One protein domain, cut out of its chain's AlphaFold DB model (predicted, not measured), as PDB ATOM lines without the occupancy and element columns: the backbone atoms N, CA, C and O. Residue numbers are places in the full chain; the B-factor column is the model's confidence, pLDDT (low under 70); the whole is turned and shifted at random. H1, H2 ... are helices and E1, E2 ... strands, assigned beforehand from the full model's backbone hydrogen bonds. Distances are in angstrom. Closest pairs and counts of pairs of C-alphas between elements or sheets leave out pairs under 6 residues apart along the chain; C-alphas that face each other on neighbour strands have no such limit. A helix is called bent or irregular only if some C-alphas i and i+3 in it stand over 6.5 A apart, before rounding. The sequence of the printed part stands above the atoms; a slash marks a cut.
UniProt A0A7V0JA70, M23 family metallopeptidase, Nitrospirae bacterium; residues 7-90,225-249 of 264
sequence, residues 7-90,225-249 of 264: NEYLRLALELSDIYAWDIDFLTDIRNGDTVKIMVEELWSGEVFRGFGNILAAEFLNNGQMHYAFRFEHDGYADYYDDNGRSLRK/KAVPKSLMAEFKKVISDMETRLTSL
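AT A GLANCE: This is residues 7 to 90 and 225 to 249 of the 264 residues of the protein "M23 family metallopeptidase" of Nitrospirae bacterium (UniProt A0A7V0JA70). A four-stranded sheet makes the middle of three layers, with one helix packed slantwise on each face, H1 on one and H2 on the other. The sheet is an antiparallel meander, each strand the neighbour of the one before, in the order E1 E2 E3 E4; its longest strand, E2, bends by 66 degrees at residue 56. The printed part has 109 residues, with two named helices and four named strands in the order H1 E1 E2 E3 E4 H2, class mixed. It is compact, with a radius of gyration of the C-alphas of 14.5 A, and spans 41 by 39 by 27 A.

HOW THE PARTS SIT: Start at edge strand E1, residues 35 to 45, which forms a hairpin with E2, residues 48 to 62; find N 37 and O 59 within hydrogen-bond range at 2.9 A. E2 forms a hairpin with E3, residues 65 to 74, where N 60 and O 67 are 2.8 A apart. E3 forms a hairpin with edge strand E4, residues 77 to 81, where N 72 and O 79 are 2.9 A apart. On one face look for H1, residues 7 to 20, at a height over the sheet of 7.9 A; its closest C-alphas to E2 are those of Glu 8 and Gly 51, 5.9 A. On the opposite face H2, residues 229 to 248, has a height over the sheet of 9.0 A; its closest C-alphas to E3 are those of Ile 239 and Phe 70, 6.8 A. Every O i to N i+4 pair is within hydrogen-bond range in H1, and 14 of 16 in H2.

IN THESE COORDINATES: Find C-alpha 7 at (344.547, 229.659, 256.466); H1 runs 20.2 A from there. E1 measures 31.1 A, E2 34.9 A, E3 28.3 A and E4 12.5 A. H2, 29.3 A long, ends at C-alpha 248, (370.141, 235.900, 260.188); it is irregular, with C-alphas 230 and 233 7.3 A apart.

THE WHOLE: The two C-alphas farthest apart, those of Gly 46 and Gly 64, are 41.5 A apart. Residues 91 to 224 are not printed; C-alphas 90 and 225 are 9.5 A apart across the cut. H1 to E1 is a long link of 14 residues. Look for pLDDT under 70 at residues 26 to 29 and 249.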
ATOM      1  N   ASN A   7     345.145 228.598 257.274       73.62
ATOM      2  CA  ASN A   7     344.547 229.659 256.466       73.62
ATOM      3  C   ASN A   7     345.423 230.918 256.386       73.62
ATOM      4  O   ASN A   7     345.436 231.575 255.348       73.62
ATOM      5  N   GLU A   8     346.152 231.258 257.449       80.31
ATOM      6  CA  GLU A   8     347.052 232.418 257.462       80.31
ATOM      7  C   GLU A   8     348.275 232.168 256.582       80.31
ATOM      8  O   GLU A   8     348.607 233.007 255.747       80.31
ATOM      9  N   TYR A   9     348.864 230.972 256.657       81.06
ATOM     10  CA  TYR A   9     349.940 230.578 255.744       81.06
ATOM     11  C   TYR A   9     349.479 230.513 254.286       81.06
ATOM     12  O   TYR A   9     350.232 230.886 253.388       81.06
ATOM     13  N   LEU A  10     348.240 230.080 254.027       75.88
ATOM     14  CA  LEU A  10     347.683 230.087 252.676       75.88
ATOM     15  C   LEU A  10     347.541 231.513 252.131       75.88
ATOM     16  O   LEU A  10     347.873 231.748 250.972       75.88
ATOM     17  N   ARG A  11     347.078 232.470 252.946       72.88
ATOM     18  CA  ARG A  11     347.009 233.888 252.548       72.88
ATOM     19  C   ARG A  11     348.391 234.450 252.241       72.88
ATOM     20  O   ARG A  11     348.566 235.047 251.187       72.88
ATOM     21  N   LEU A  12     349.365 234.177 253.106       81.62
ATOM     22  CA  LEU A  12     350.748 234.605 252.922       81.62
ATOM     23  C   LEU A  12     351.360 234.041 251.630       81.62
ATOM     24  O   LEU A  12     352.009 234.756 250.872       81.62
ATOM     25  N   ALA A  13     351.101 232.765 251.333       80.25
ATOM     26  CA  ALA A  13     351.538 232.137 250.089       80.25
ATOM     27  C   ALA A  13     350.873 232.754 248.845       80.25
ATOM     28  O   ALA A  13     351.513 232.860 247.799       80.25
ATOM     29  N   LEU A  14     349.602 233.161 248.940       73.75
ATOM     30  CA  LEU A  14     348.906 233.858 247.856       73.75
ATOM     31  C   LEU A  14     349.475 235.266 247.634       73.75
ATOM     32  O   LEU A  14     349.728 235.627 246.491       73.75
ATOM     33  N   GLU A  15     349.747 236.018 248.700       79.25
ATOM     34  CA  GLU A  15     350.359 237.350 248.610       79.25
ATOM     35  C   GLU A  15     351.764 237.285 247.998       79.25
ATOM     36  O   GLU A  15     352.083 238.021 247.066       79.25
ATOM     37  N   LEU A  16     352.579 236.323 248.439       85.31
ATOM     38  CA  LEU A  16     353.882 236.049 247.840       85.31
ATOM     39  C   LEU A  16     353.761 235.696 246.350       85.31
ATOM     40  O   LEU A  16     354.544 236.176 245.527       85.31
ATOM     41  N   SER A  17     352.781 234.856 246.001       79.75
ATOM     42  CA  SER A  17     352.515 234.505 244.607       79.75
ATOM     43  C   SER A  17     352.173 235.743 243.784       79.75
ATOM     44  O   SER A  17     352.622 235.838 242.643       79.75
ATOM     45  N   ASP A  18     351.409 236.683 244.338       76.06
ATOM     46  CA  ASP A  18     351.026 237.921 243.662       76.06
ATOM     47  C   ASP A  18     352.229 238.852 243.444       76.06
ATOM     48  O   ASP A  18     352.372 239.390 242.347       76.06
ATOM     49  N   ILE A  19     353.135 238.981 244.425       83.88
ATOM     50  CA  ILE A  19     354.368 239.795 244.326       83.88
ATOM     51  C   ILE A  19     355.244 239.366 243.143       83.88
ATOM     52  O   ILE A  19     355.843 240.196 242.458       83.88
ATOM     53  N   TYR A  20     355.318 238.064 242.886       83.94
ATOM     54  CA  TYR A  20     356.213 237.487 241.883       83.94
ATOM     55  C   TYR A  20     355.501 237.052 240.595       83.94
ATOM     56  O   TYR A  20     356.178 236.646 239.649       83.94
ATOM     57  N   ALA A  21     354.171 237.184 240.499       74.94
ATOM     58  CA  ALA A  21     353.354 236.695 239.376       74.94
ATOM     59  C   ALA A  21     353.749 237.254 237.990       74.94
ATOM     60  O   ALA A  21     353.286 236.787 236.941       74.94
ATOM     61  N   TRP A  22     354.584 238.295 237.965       74.56
ATOM     62  CA  TRP A  22     355.113 238.921 236.756       74.56
ATOM     63  C   TRP A  22     356.425 238.317 236.254       74.56
ATOM     64  O   TRP A  22     356.735 238.445 235.064       74.56
ATOM     65  N   ASP A  23     357.210 237.704 237.135       72.88
ATOM     66  CA  ASP A  23     358.516 237.117 236.824       72.88
ATOM     67  C   ASP A  23     358.471 235.585 236.884       72.88
ATOM     68  O   ASP A  23     359.039 234.922 236.009       72.88
ATOM     69  N   ILE A  24     357.708 235.031 237.826       73.19
ATOM     70  CA  ILE A  24     357.641 233.602 238.126       73.19
ATOM     71  C   ILE A  24     356.204 233.123 237.933       73.19
ATOM     72  O   ILE A  24     355.257 233.680 238.487       73.19
ATOM     73  N   ASP A  25     356.036 232.080 237.125       70.50
ATOM     74  CA  ASP A  25     354.788 231.331 237.076       70.50
ATOM     75  C   ASP A  25     354.872 230.224 238.128       70.50
ATOM     76  O   ASP A  25     355.461 229.171 237.890       70.50
ATOM     77  N   PHE A  26     354.295 230.453 239.310       68.56
ATOM     78  CA  PHE A  26     354.340 229.509 240.437       68.56
ATOM     79  C   PHE A  26     353.731 228.127 240.132       68.56
ATOM     80  O   PHE A  26     353.792 227.222 240.959       68.56
ATOM     81  N   LEU A  27     353.115 227.935 238.966       61.06
ATOM     82  CA  LEU A  27     352.522 226.661 238.575       61.06
ATOM     83  C   LEU A  27     353.462 225.827 237.708       61.06
ATOM     84  O   LEU A  27     353.452 224.603 237.814       61.06
ATOM     85  N   THR A  28     354.250 226.474 236.847       61.50
ATOM     86  CA  THR A  28     355.151 225.786 235.909       61.50
ATOM     87  C   THR A  28     356.617 225.941 236.244       61.50
ATOM     88  O   THR A  28     357.426 225.105 235.838       61.50
ATOM     89  N   ASP A  29     356.970 227.012 236.945       68.62
ATOM     90  CA  ASP A  29     358.360 227.379 237.151       68.62
ATOM     91  C   ASP A  29     358.910 226.800 238.457       68.62
ATOM     92  O   ASP A  29     360.123 226.628 238.538       68.62
ATOM     93  N   ILE A  30     358.061 226.440 239.434       76.56
ATOM     94  CA  ILE A  30     358.517 225.854 240.707       76.56
ATOM     95  C   ILE A  30     359.072 224.446 240.489       76.56
ATOM     96  O   ILE A  30     358.407 223.570 239.929       76.56
ATOM     97  N   ARG A  31     360.274 224.204 241.010       74.94
ATOM     98  CA  ARG A  31     360.962 222.910 240.972       74.94
ATOM     99  C   ARG A  31     361.407 222.477 242.365       74.94
ATOM    100  O   ARG A  31     361.565 223.285 243.276       74.94
ATOM    101  N   ASN A  32     361.661 221.177 242.523       73.75
ATOM    102  CA  ASN A  32     362.321 220.675 243.727       73.75
ATOM    103  C   ASN A  32     363.712 221.315 243.848       73.75
ATOM    104  O   ASN A  32     364.503 221.243 242.910       73.75
ATOM    105  N   GLY A  33     363.995 221.915 245.005       76.62
ATOM    106  CA  GLY A  33     365.230 222.659 245.263       76.62
ATOM    107  C   GLY A  33     365.078 224.178 245.167       76.62
ATOM    108  O   GLY A  33     365.963 224.887 245.643       76.62
ATOM    109  N   ASP A  34     363.957 224.679 244.639       84.44
ATOM    110  CA  ASP A  34     363.612 226.089 244.792       84.44
ATOM    111  C   ASP A  34     363.383 226.397 246.276       84.44
ATOM    112  O   ASP A  34     362.820 225.592 247.029       84.44
ATOM    113  N   THR A  35     363.843 227.566 246.708       85.69
ATOM    114  CA  THR A  35     363.734 227.991 248.105       85.69
ATOM    115  C   THR A  35     363.135 229.374 248.183       85.69
ATOM    116  O   THR A  35     363.371 230.217 247.318       85.69
ATOM    117  N   VAL A  36     362.366 229.600 249.244       87.38
ATOM    118  CA  VAL A  36     361.835 230.915 249.561       87.38
ATOM    119  C   VAL A  36     362.225 231.307 250.976       87.38
ATOM    120  O   VAL A  36     362.131 230.501 251.906       87.38
ATOM    121  N   LYS A  37     362.633 232.561 251.138       88.50
ATOM    122  CA  LYS A  37     362.639 233.246 252.425       88.50
ATOM    123  C   LYS A  37     361.697 234.430 252.347       88.50
ATOM    124  O   LYS A  37     361.671 235.133 251.341       88.50
ATOM    125  N   ILE A  38     360.937 234.640 253.408       89.12
ATOM    126  CA  ILE A  38     360.004 235.755 253.524       89.12
ATOM    127  C   ILE A  38     360.218 236.436 254.867       89.12
ATOM    128  O   ILE A  38     360.428 235.774 255.882       89.12
ATOM    129  N   MET A  39     360.149 237.757 254.854       90.31
ATOM    130  CA  MET A  39     360.009 238.592 256.033       90.31
ATOM    131  C   MET A  39     358.639 239.242 255.958       90.31
ATOM    132  O   MET A  39     358.311 239.884 254.962       90.31
ATOM    133  N   VAL A  40     357.844 239.059 257.000       91.44
ATOM    134  CA  VAL A  40     356.451 239.491 257.051       91.44
ATOM    135  C   VAL A  40     356.163 240.103 258.412       91.44
ATOM    136  O   VAL A  40     356.783 239.730 259.407       91.44
ATOM    137  N   GLU A  41     355.241 241.054 258.454       90.50
ATOM    138  CA  GLU A  41     354.715 241.575 259.711       90.50
ATOM    139  C   GLU A  41     353.876 240.507 260.425       90.50
ATOM    140  O   GLU A  41     353.069 239.814 259.806       90.50
ATOM    141  N   GLU A  42     354.012 240.406 261.743       90.31
ATOM    142  CA  GLU A  42     353.082 239.647 262.576       90.31
ATOM    143  C   GLU A  42     352.134 240.619 263.279       90.31
ATOM    144  O   GLU A  42     352.566 241.573 263.927       90.31
ATOM    145  N   LEU A  43     350.831 240.382 263.156       87.88
ATOM    146  CA  LEU A  43     349.809 241.197 263.795       87.88
ATOM    147  C   LEU A  43     349.414 240.550 265.116       87.88
ATOM    148  O   LEU A  43     348.980 239.399 265.151       87.88
ATOM    149  N   TRP A  44     349.521 241.308 266.202       89.44
ATOM    150  CA  TRP A  44     349.212 240.849 267.552       89.44
ATOM    151  C   TRP A  44     348.181 241.766 268.213       89.44
ATOM    152  O   TRP A  44     348.110 242.963 267.947       89.44
ATOM    153  N   SER A  45     347.360 241.189 269.084       89.31
ATOM    154  CA  SER A  45     346.382 241.892 269.916       89.31
ATOM    155  C   SER A  45     346.600 241.452 271.357       89.31
ATOM    156  O   SER A  45     345.999 240.471 271.798       89.31
ATOM    157  N   GLY A  46     347.482 242.151 272.072       89.31
ATOM    158  CA  GLY A  46     348.071 241.621 273.303       89.31
ATOM    159  C   GLY A  46     348.941 240.409 272.968       89.31
ATOM    160  O   GLY A  46     349.739 240.465 272.039       89.31
ATOM    161  N   GLU A  47     348.728 239.295 273.662       88.44
ATOM    162  CA  GLU A  47     349.449 238.031 273.430       88.44
ATOM    163  C   GLU A  47     348.788 237.130 272.372       88.44
ATOM    164  O   GLU A  47     349.217 236.003 272.142       88.44
ATOM    165  N   VAL A  48     347.719 237.597 271.718       86.62
ATOM    166  CA  VAL A  48     346.995 236.809 270.715       86.62
ATOM    167  C   VAL A  48     347.465 237.182 269.316       86.62
ATOM    168  O   VAL A  48     347.237 238.307 268.862       86.62
ATOM    169  N   PHE A  49     348.052 236.217 268.611       86.56
ATOM    170  CA  PHE A  49     348.358 236.333 267.187       86.56
ATOM    171  C   PHE A  49     347.066 236.491 266.372       86.56
ATOM    172  O   PHE A  49     346.091 235.760 266.563       86.56
ATOM    173  N   ARG A  50     347.042 237.476 265.475       87.50
ATOM    174  CA  ARG A  50     345.896 237.838 264.625       87.50
ATOM    175  C   ARG A  50     346.116 237.531 263.148       87.50
ATOM    176  O   ARG A  50     345.178 237.693 262.366       87.50
ATOM    177  N   GLY A  51     347.327 237.134 262.774       85.56
ATOM    178  CA  GLY A  51     347.694 236.818 261.405       85.56
ATOM    179  C   GLY A  51     348.924 237.579 260.942       85.56
ATOM    180  O   GLY A  51     349.545 238.341 261.680       85.56
ATOM    181  N   PHE A  52     349.255 237.367 259.678       87.94
ATOM    182  CA  PHE A  52     350.339 238.072 259.017       87.94
ATOM    183  C   PHE A  52     349.840 239.389 258.407       87.94
ATOM    184  O   PHE A  52     348.725 239.448 257.879       87.94
ATOM    185  N   GLY A  53     350.656 240.435 258.526       88.06
ATOM    186  CA  GLY A  53     350.500 241.717 257.843       88.06
ATOM    187  C   GLY A  53     351.238 241.714 256.504       88.06
ATOM    188  O   GLY A  53     351.253 240.700 255.812       88.06
ATOM    189  N   ASN A  54     351.855 242.836 256.133       90.44
ATOM    190  CA  ASN A  54     352.507 242.958 254.830       90.44
ATOM    191  C   ASN A  54     353.767 242.089 254.743       90.44
ATOM    192  O   ASN A  54     354.578 242.052 255.676       90.44
ATOM    193  N   ILE A  55     354.009 241.480 253.577       91.62
ATOM    194  CA  ILE A  55     355.350 240.982 253.246       91.62
ATOM    195  C   ILE A  55     356.275 242.195 253.104       91.62
ATOM    196  O   ILE A  55     356.041 243.069 252.273       91.62
ATOM    197  N   LEU A  56     357.328 242.252 253.911       92.56
ATOM    198  CA  LEU A  56     358.320 243.326 253.909       92.56
ATOM    199  C   LEU A  56     359.446 243.041 252.913       92.56
ATOM    200  O   LEU A  56     359.849 243.926 252.160       92.56
ATOM    201  N   ALA A  57     359.910 241.792 252.872       92.62
ATOM    202  CA  ALA A  57     360.910 241.332 251.922       92.62
ATOM    203  C   ALA A  57     360.718 239.856 251.573       92.62
ATOM    204  O   ALA A  57     360.222 239.076 252.386       92.62
ATOM    205  N   ALA A  58     361.156 239.451 250.385       91.75
ATOM    206  CA  ALA A  58     361.232 238.051 250.010       91.75
ATOM    207  C   ALA A  58     362.448 237.768 249.123       91.75
ATOM    208  O   ALA A  58     362.811 238.573 248.268       91.75
ATOM    209  N   GLU A  59     363.010 236.576 249.285       90.56
ATOM    210  CA  GLU A  59     364.022 235.980 248.414       90.56
ATOM    211  C   GLU A  59     363.438 234.699 247.832       90.56
ATOM    212  O   GLU A  59     362.976 233.837 248.581       90.56
ATOM    213  N   PHE A  60     363.468 234.551 246.513       88.62
ATOM    214  CA  PHE A  60     363.007 233.348 245.839       88.62
ATOM    215  C   PHE A  60     364.087 232.837 244.889       88.62
ATOM    216  O   PHE A  60     364.396 233.469 243.879       88.62
ATOM    217  N   LEU A  61     364.668 231.682 245.209       87.94
ATOM    218  CA  LEU A  61     365.569 230.970 244.312       87.94
ATOM    219  C   LEU A  61     364.722 230.113 243.372       87.94
ATOM    220  O   LEU A  61     364.166 229.109 243.810       87.94
ATOM    221  N   ASN A  62     364.646 230.494 242.098       85.00
ATOM    222  CA  ASN A  62     363.977 229.720 241.058       85.00
ATOM    223  C   ASN A  62     364.970 229.310 239.983       85.00
ATOM    224  O   ASN A  62     365.601 230.172 239.374       85.00
ATOM    225  N   ASN A  63     365.096 228.010 239.703       81.88
ATOM    226  CA  ASN A  63     365.926 227.537 238.584       81.88
ATOM    227  C   ASN A  63     367.374 228.099 238.619       81.88
ATOM    228  O   ASN A  63     367.946 228.453 237.588       81.88
ATOM    229  N   GLY A  64     367.951 228.223 239.820       82.62
ATOM    230  CA  GLY A  64     369.299 228.766 240.032       82.62
ATOM    231  C   GLY A  64     369.411 230.294 239.959       82.62
ATOM    232  O   GLY A  64     370.504 230.824 240.140       82.62
ATOM    233  N   GLN A  65     368.310 231.008 239.715       85.94
ATOM    234  CA  GLN A  65     368.257 232.465 239.695       85.94
ATOM    235  C   GLN A  65     367.600 232.999 240.971       85.94
ATOM    236  O   GLN A  65     366.515 232.565 241.353       85.94
ATOM    237  N   MET A  66     368.260 233.960 241.622       88.44
ATOM    238  CA  MET A  66     367.688 234.682 242.757       88.44
ATOM    239  C   MET A  66     366.755 235.788 242.272       88.44
ATOM    240  O   MET A  66     367.118 236.601 241.417       88.44
ATOM    241  N   HIS A  67     365.562 235.823 242.852       89.88
ATOM    242  CA  HIS A  67     364.580 236.883 242.696       89.88
ATOM    243  C   HIS A  67     364.363 237.544 244.055       89.88
ATOM    244  O   HIS A  67     364.153 236.852 245.050       89.88
ATOM    245  N   TYR A  68     364.423 238.871 244.084       91.69
ATOM    246  CA  TYR A  68     364.265 239.665 245.298       91.69
ATOM    247  C   TYR A  68     363.025 240.539 245.195       91.69
ATOM    248  O   TYR A  68     362.738 241.084 244.126       91.69
ATOM    249  N   ALA A  69     362.336 240.703 246.317       92.94
ATOM    250  CA  ALA A  69     361.233 241.632 246.471       92.94
ATOM    251  C   ALA A  69     361.386 242.408 247.772       92.94
ATOM    252  O   ALA A  69     361.446 241.804 248.837       92.94
ATOM    253  N   PHE A  70     361.388 243.732 247.681       94.12
ATOM    254  CA  PHE A  70     361.437 244.639 248.822       94.12
ATOM    255  C   PHE A  70     360.234 245.571 248.772       94.12
ATOM    256  O   PHE A  70     360.028 246.265 247.769       94.12
ATOM    257  N   ARG A  71     359.429 245.579 249.839       93.50
ATOM    258  CA  ARG A  71     358.331 246.533 249.991       93.50
ATOM    259  C   ARG A  71     358.928 247.905 250.272       93.50
ATOM    260  O   ARG A  71     359.669 248.074 251.237       93.50
ATOM    261  N   PHE A  72     358.577 248.890 249.459       94.19
ATOM    262  CA  PHE A  72     358.983 250.273 249.668       94.19
ATOM    263  C   PHE A  72     357.793 251.201 249.478       94.19
ATOM    264  O   PHE A  72     357.040 251.078 248.510       94.19
ATOM    265  N   GLU A  73     357.622 252.111 250.428       91.94
ATOM    266  CA  GLU A  73     356.516 253.055 250.466       91.94
ATOM    267  C   GLU A  73     357.038 254.467 250.267       91.94
ATOM    268  O   GLU A  73     357.942 254.906 250.970       91.94
ATOM    269  N   HIS A  74     356.472 255.170 249.294       88.25
ATOM    270  CA  HIS A  74     356.761 256.574 249.057       88.25
ATOM    271  C   HIS A  74     355.530 257.265 248.475       88.25
ATOM    272  O   HIS A  74     354.715 256.640 247.797       88.25
ATOM    273  N   ASP A  75     355.370 258.558 248.756       82.38
ATOM    274  CA  ASP A  75     354.236 259.363 248.280       82.38
ATOM    275  C   ASP A  75     352.855 258.756 248.630       82.38
ATOM    276  O   ASP A  75     351.893 258.880 247.872       82.38
ATOM    277  N   GLY A  76     352.763 258.056 249.770       80.56
ATOM    278  CA  GLY A  76     351.543 257.374 250.223       80.56
ATOM    279  C   GLY A  76     351.177 256.116 249.425       80.56
ATOM    280  O   GLY A  76     350.041 255.647 249.510       80.56
ATOM    281  N   TYR A  77     352.105 255.576 248.628       80.50
ATOM    282  CA  TYR A  77     351.921 254.346 247.864       80.50
ATOM    283  C   TYR A  77     353.051 253.353 248.145       80.50
ATOM    284  O   TYR A  77     354.231 253.662 247.983       80.50
ATOM    285  N   ALA A  78     352.676 252.136 248.531       87.00
ATOM    286  CA  ALA A  78     353.602 251.029 248.698       87.00
ATOM    287  C   ALA A  78     353.569 250.090 247.491       87.00
ATOM    288  O   ALA A  78     352.499 249.712 247.010       87.00
ATOM    289  N   ASP A  79     354.748 249.677 247.030       89.06
ATOM    290  CA  ASP A  79     354.896 248.626 246.021       89.06
ATOM    291  C   ASP A  79     356.129 247.766 246.313       89.06
ATOM    292  O   ASP A  79     356.887 248.031 247.249       89.06
ATOM    293  N   TYR A  80     356.323 246.739 245.489       91.38
ATOM    294  CA  TYR A  80     357.469 245.844 245.566       91.38
ATOM    295  C   TYR A  80     358.472 246.118 244.450       91.38
ATOM    296  O   TYR A  80     358.115 246.261 243.272       91.38
ATOM    297  N   TYR A  81     359.743 246.146 244.828       92.44
ATOM    298  CA  TYR A  81     360.861 246.463 243.951       92.44
ATOM    299  C   TYR A  81     361.951 245.404 244.067       92.44
ATOM    300  O   TYR A  81     362.092 244.760 245.106       92.44
ATOM    301  N   ASP A  82     362.723 245.230 242.998       92.44
ATOM    302  CA  ASP A  82     363.960 244.457 243.074       92.44
ATOM    303  C   ASP A  82     365.082 245.246 243.767       92.44
ATOM    304  O   ASP A  82     364.951 246.432 244.070       92.44
ATOM    305  N   ASP A  83     366.209 244.577 243.981       91.81
ATOM    306  CA  ASP A  83     367.467 245.102 244.527       91.81
ATOM    307  C   ASP A  83     367.990 246.372 243.822       91.81
ATOM    308  O   ASP A  83     368.742 247.161 244.392       91.81
ATOM    309  N   ASN A  84     367.555 246.612 242.585       91.88
ATOM    310  CA  ASN A  84     367.920 247.776 241.780       91.88
ATOM    311  C   ASN A  84     366.840 248.875 241.784       91.88
ATOM    312  O   ASN A  84     366.934 249.845 241.025       91.88
ATOM    313  N   GLY A  85     365.789 248.726 242.595       91.38
ATOM    314  CA  GLY A  85     364.675 249.666 242.703       91.38
ATOM    315  C   GLY A  85     363.733 249.640 241.504       91.38
ATOM    316  O   GLY A  85     362.958 250.578 241.294       91.38
ATOM    317  N   ARG A  86     363.775 248.595 240.672       89.75
ATOM    318  CA  ARG A  86     362.834 248.430 239.559       89.75
ATOM    319  C   ARG A  86     361.585 247.733 240.084       89.75
ATOM    320  O   ARG A  86     361.684 246.685 240.710       89.75
ATOM    321  N   SER A  87     360.409 248.273 239.770       87.88
ATOM    322  CA  SER A  87     359.138 247.679 240.201       87.88
ATOM    323  C   SER A  87     358.987 246.245 239.684       87.88
ATOM    324  O   SER A  87     359.241 245.973 238.502       87.88
ATOM    325  N   LEU A  88     358.561 245.344 240.570       84.56
ATOM    326  CA  LEU A  88     358.213 243.964 240.226       84.56
ATOM    327  C   LEU A  88     356.873 243.882 239.495       84.56
ATOM    328  O   LEU A  88     356.675 243.012 238.644       84.56
ATOM    329  N   ARG A  89     355.976 244.845 239.742       76.75
ATOM    330  CA  ARG A  89     354.703 244.956 239.035       76.75
ATOM    331  C   ARG A  89     354.953 245.163 237.544       76.75
ATOM    332  O   ARG A  89     355.572 246.143 237.134       76.75
ATOM    333  N   LYS A  90     354.417 244.287 236.693       79.31
ATOM    334  CA  LYS A  90     354.362 244.502 235.236       79.31
ATOM    335  C   LYS A  90     352.936 244.753 234.775       79.31
ATOM    336  O   LYS A  90     351.953 244.388 235.418       79.31
ATOM    337  N   LYS A 225     356.550 251.990 237.683       82.31
ATOM    338  CA  LYS A 225     357.498 253.073 237.975       82.31
ATOM    339  C   LYS A 225     358.592 252.539 238.900       82.31
ATOM    340  O   LYS A 225     358.284 251.880 239.880       82.31
ATOM    341  N   ALA A 226     359.852 252.788 238.559       88.88
ATOM    342  CA  ALA A 226     360.966 252.492 239.453       88.88
ATOM    343  C   ALA A 226     360.960 253.461 240.642       88.88
ATOM    344  O   ALA A 226     360.377 254.548 240.547       88.88
ATOM    345  N   VAL A 227     361.658 253.090 241.714       90.88
ATOM    346  CA  VAL A 227     361.936 253.993 242.833       90.88
ATOM    347  C   VAL A 227     362.575 255.278 242.282       90.88
ATOM    348  O   VAL A 227     363.538 255.199 241.503       90.88
ATOM    349  N   PRO A 228     362.059 256.471 242.637       92.38
ATOM    350  CA  PRO A 228     362.644 257.737 242.217       92.38
ATOM    351  C   PRO A 228     364.128 257.818 242.575       92.38
ATOM    352  O   PRO A 228     364.538 257.427 243.665       92.38
ATOM    353  N   LYS A 229     364.950 258.382 241.679       93.12
ATOM    354  CA  LYS A 229     366.400 258.513 241.917       93.12
ATOM    355  C   LYS A 229     366.718 259.242 243.228       93.12
ATOM    356  O   LYS A 229     367.682 258.881 243.892       93.12
ATOM    357  N   SER A 230     365.897 260.225 243.602       94.94
ATOM    358  CA  SER A 230     366.004 260.968 244.864       94.94
ATOM    359  C   SER A 230     365.821 260.091 246.106       94.94
ATOM    360  O   SER A 230     366.438 260.365 247.126       94.94
ATOM    361  N   LEU A 231     365.026 259.022 246.012       95.25
ATOM    362  CA  LEU A 231     364.721 258.106 247.115       95.25
ATOM    363  C   LEU A 231     365.612 256.858 247.119       95.25
ATOM    364  O   LEU A 231     365.506 256.012 248.000       95.25
ATOM    365  N   MET A 232     366.529 256.728 246.157       94.62
ATOM    366  CA  MET A 232     367.351 255.525 246.016       94.62
ATOM    367  C   MET A 232     368.274 255.284 247.218       94.62
ATOM    368  O   MET A 232     368.547 254.141 247.572       94.62
ATOM    369  N   ALA A 233     368.756 256.350 247.865       95.38
ATOM    370  CA  ALA A 233     369.574 256.225 249.070       95.38
ATOM    371  C   ALA A 233     368.767 255.678 250.258       95.38
ATOM    372  O   ALA A 233     369.276 254.864 251.021       95.38
ATOM    373  N   GLU A 234     367.510 256.100 250.395       93.75
ATOM    374  CA  GLU A 234     366.590 255.598 251.416       93.75
ATOM    375  C   GLU A 234     366.212 254.142 251.138       93.75
ATOM    376  O   GLU A 234     366.352 253.288 252.011       93.75
ATOM    377  N   PHE A 235     365.861 253.831 249.892       94.94
ATOM    378  CA  PHE A 235     365.559 252.470 249.464       94.94
ATOM    379  C   PHE A 235     366.719 251.497 249.724       94.94
ATOM    380  O   PHE A 235     366.510 250.402 250.241       94.94
ATOM    381  N   LYS A 236     367.967 251.908 249.464       94.56
ATOM    382  CA  LYS A 236     369.149 251.089 249.779       94.56
ATOM    383  C   LYS A 236     369.331 250.825 251.276       94.56
ATOM    384  O   LYS A 236     369.815 249.755 251.634       94.56
ATOM    385  N   LYS A 237     368.942 251.762 252.151       93.19
ATOM    386  CA  LYS A 237     368.952 251.525 253.606       93.19
ATOM    387  C   LYS A 237     367.929 250.459 253.993       93.19
ATOM    388  O   LYS A 237     368.254 249.583 254.786       93.19
ATOM    389  N   VAL A 238     366.738 250.510 253.392       89.69
ATOM    390  CA  VAL A 238     365.684 249.505 253.590       89.69
ATOM    391  C   VAL A 238     366.168 248.118 253.159       89.69
ATOM    392  O   VAL A 238     366.065 247.179 253.942       89.69
ATOM    393  N   ILE A 239     366.774 247.999 251.971       91.94
ATOM    394  CA  ILE A 239     367.366 246.734 251.502       91.94
ATOM    395  C   ILE A 239     368.399 246.214 252.502       91.94
ATOM    396  O   ILE A 239     368.311 245.065 252.917       91.94
ATOM    397  N   SER A 240     369.352 247.051 252.923       89.44
ATOM    398  CA  SER A 240     370.444 246.617 253.802       89.44
ATOM    399  C   SER A 240     369.954 246.105 255.163       89.44
ATOM    400  O   SER A 240     370.452 245.087 255.652       89.44
ATOM    401  N   ASP A 241     368.952 246.758 255.762       86.88
ATOM    402  CA  ASP A 241     368.311 246.279 256.995       86.88
ATOM    403  C   ASP A 241     367.597 244.937 256.763       86.88
ATOM    404  O   ASP A 241     367.761 243.986 257.534       86.88
ATOM    405  N   MET A 242     366.863 244.820 255.653       84.19
ATOM    406  CA  MET A 242     366.131 243.604 255.310       84.19
ATOM    407  C   MET A 242     367.058 242.420 255.001       84.19
ATOM    408  O   MET A 242     366.810 241.321 255.489       84.19
ATOM    409  N   GLU A 243     368.145 242.630 254.259       83.25
ATOM    410  CA  GLU A 243     369.162 241.616 253.949       83.25
ATOM    411  C   GLU A 243     369.884 241.132 255.209       83.25
ATOM    412  O   GLU A 243     370.080 239.928 255.388       83.25
ATOM    413  N   THR A 244     370.229 242.050 256.118       83.81
ATOM    414  CA  THR A 244     370.859 241.705 257.403       83.81
ATOM    415  C   THR A 244     369.959 240.757 258.197       83.81
ATOM    416  O   THR A 244     370.397 239.708 258.677       83.81
ATOM    417  N   ARG A 245     368.663 241.075 258.270       81.00
ATOM    418  CA  ARG A 245     367.663 240.248 258.955       81.00
ATOM    419  C   ARG A 245     367.401 238.926 258.222       81.00
ATOM    420  O   ARG A 245     367.377 237.885 258.871       81.00
ATOM    421  N   LEU A 246     367.271 238.920 256.894       75.25
ATOM    422  CA  LEU A 246     367.068 237.700 256.092       75.25
ATOM    423  C   LEU A 246     368.264 236.740 256.153       75.25
ATOM    424  O   LEU A 246     368.076 235.523 256.130       75.25
ATOM    425  N   THR A 247     369.484 237.266 256.268       74.50
ATOM    426  CA  THR A 247     370.709 236.464 256.423       74.50
ATOM    427  C   THR A 247     370.786 235.814 257.806       74.50
ATOM    428  O   THR A 247     371.299 234.704 257.934       74.50
ATOM    429  N   SER A 248     370.223 236.459 258.832       72.56
ATOM    430  CA  SER A 248     370.141 235.900 260.188       72.56
ATOM    431  C   SER A 248     369.133 234.743 260.323       72.56
ATOM    432  O   SER A 248     369.230 233.945 261.257       72.56
ATOM    433  N   LEU A 249     368.201 234.594 259.369       66.00
ATOM    434  CA  LEU A 249     367.259 233.472 259.325       66.00
ATOM    435  C   LEU A 249     367.975 232.195 258.851       66.00
ATOM    436  O   LEU A 249     368.355 232.049 257.687       66.00
TER     437      LEU A 249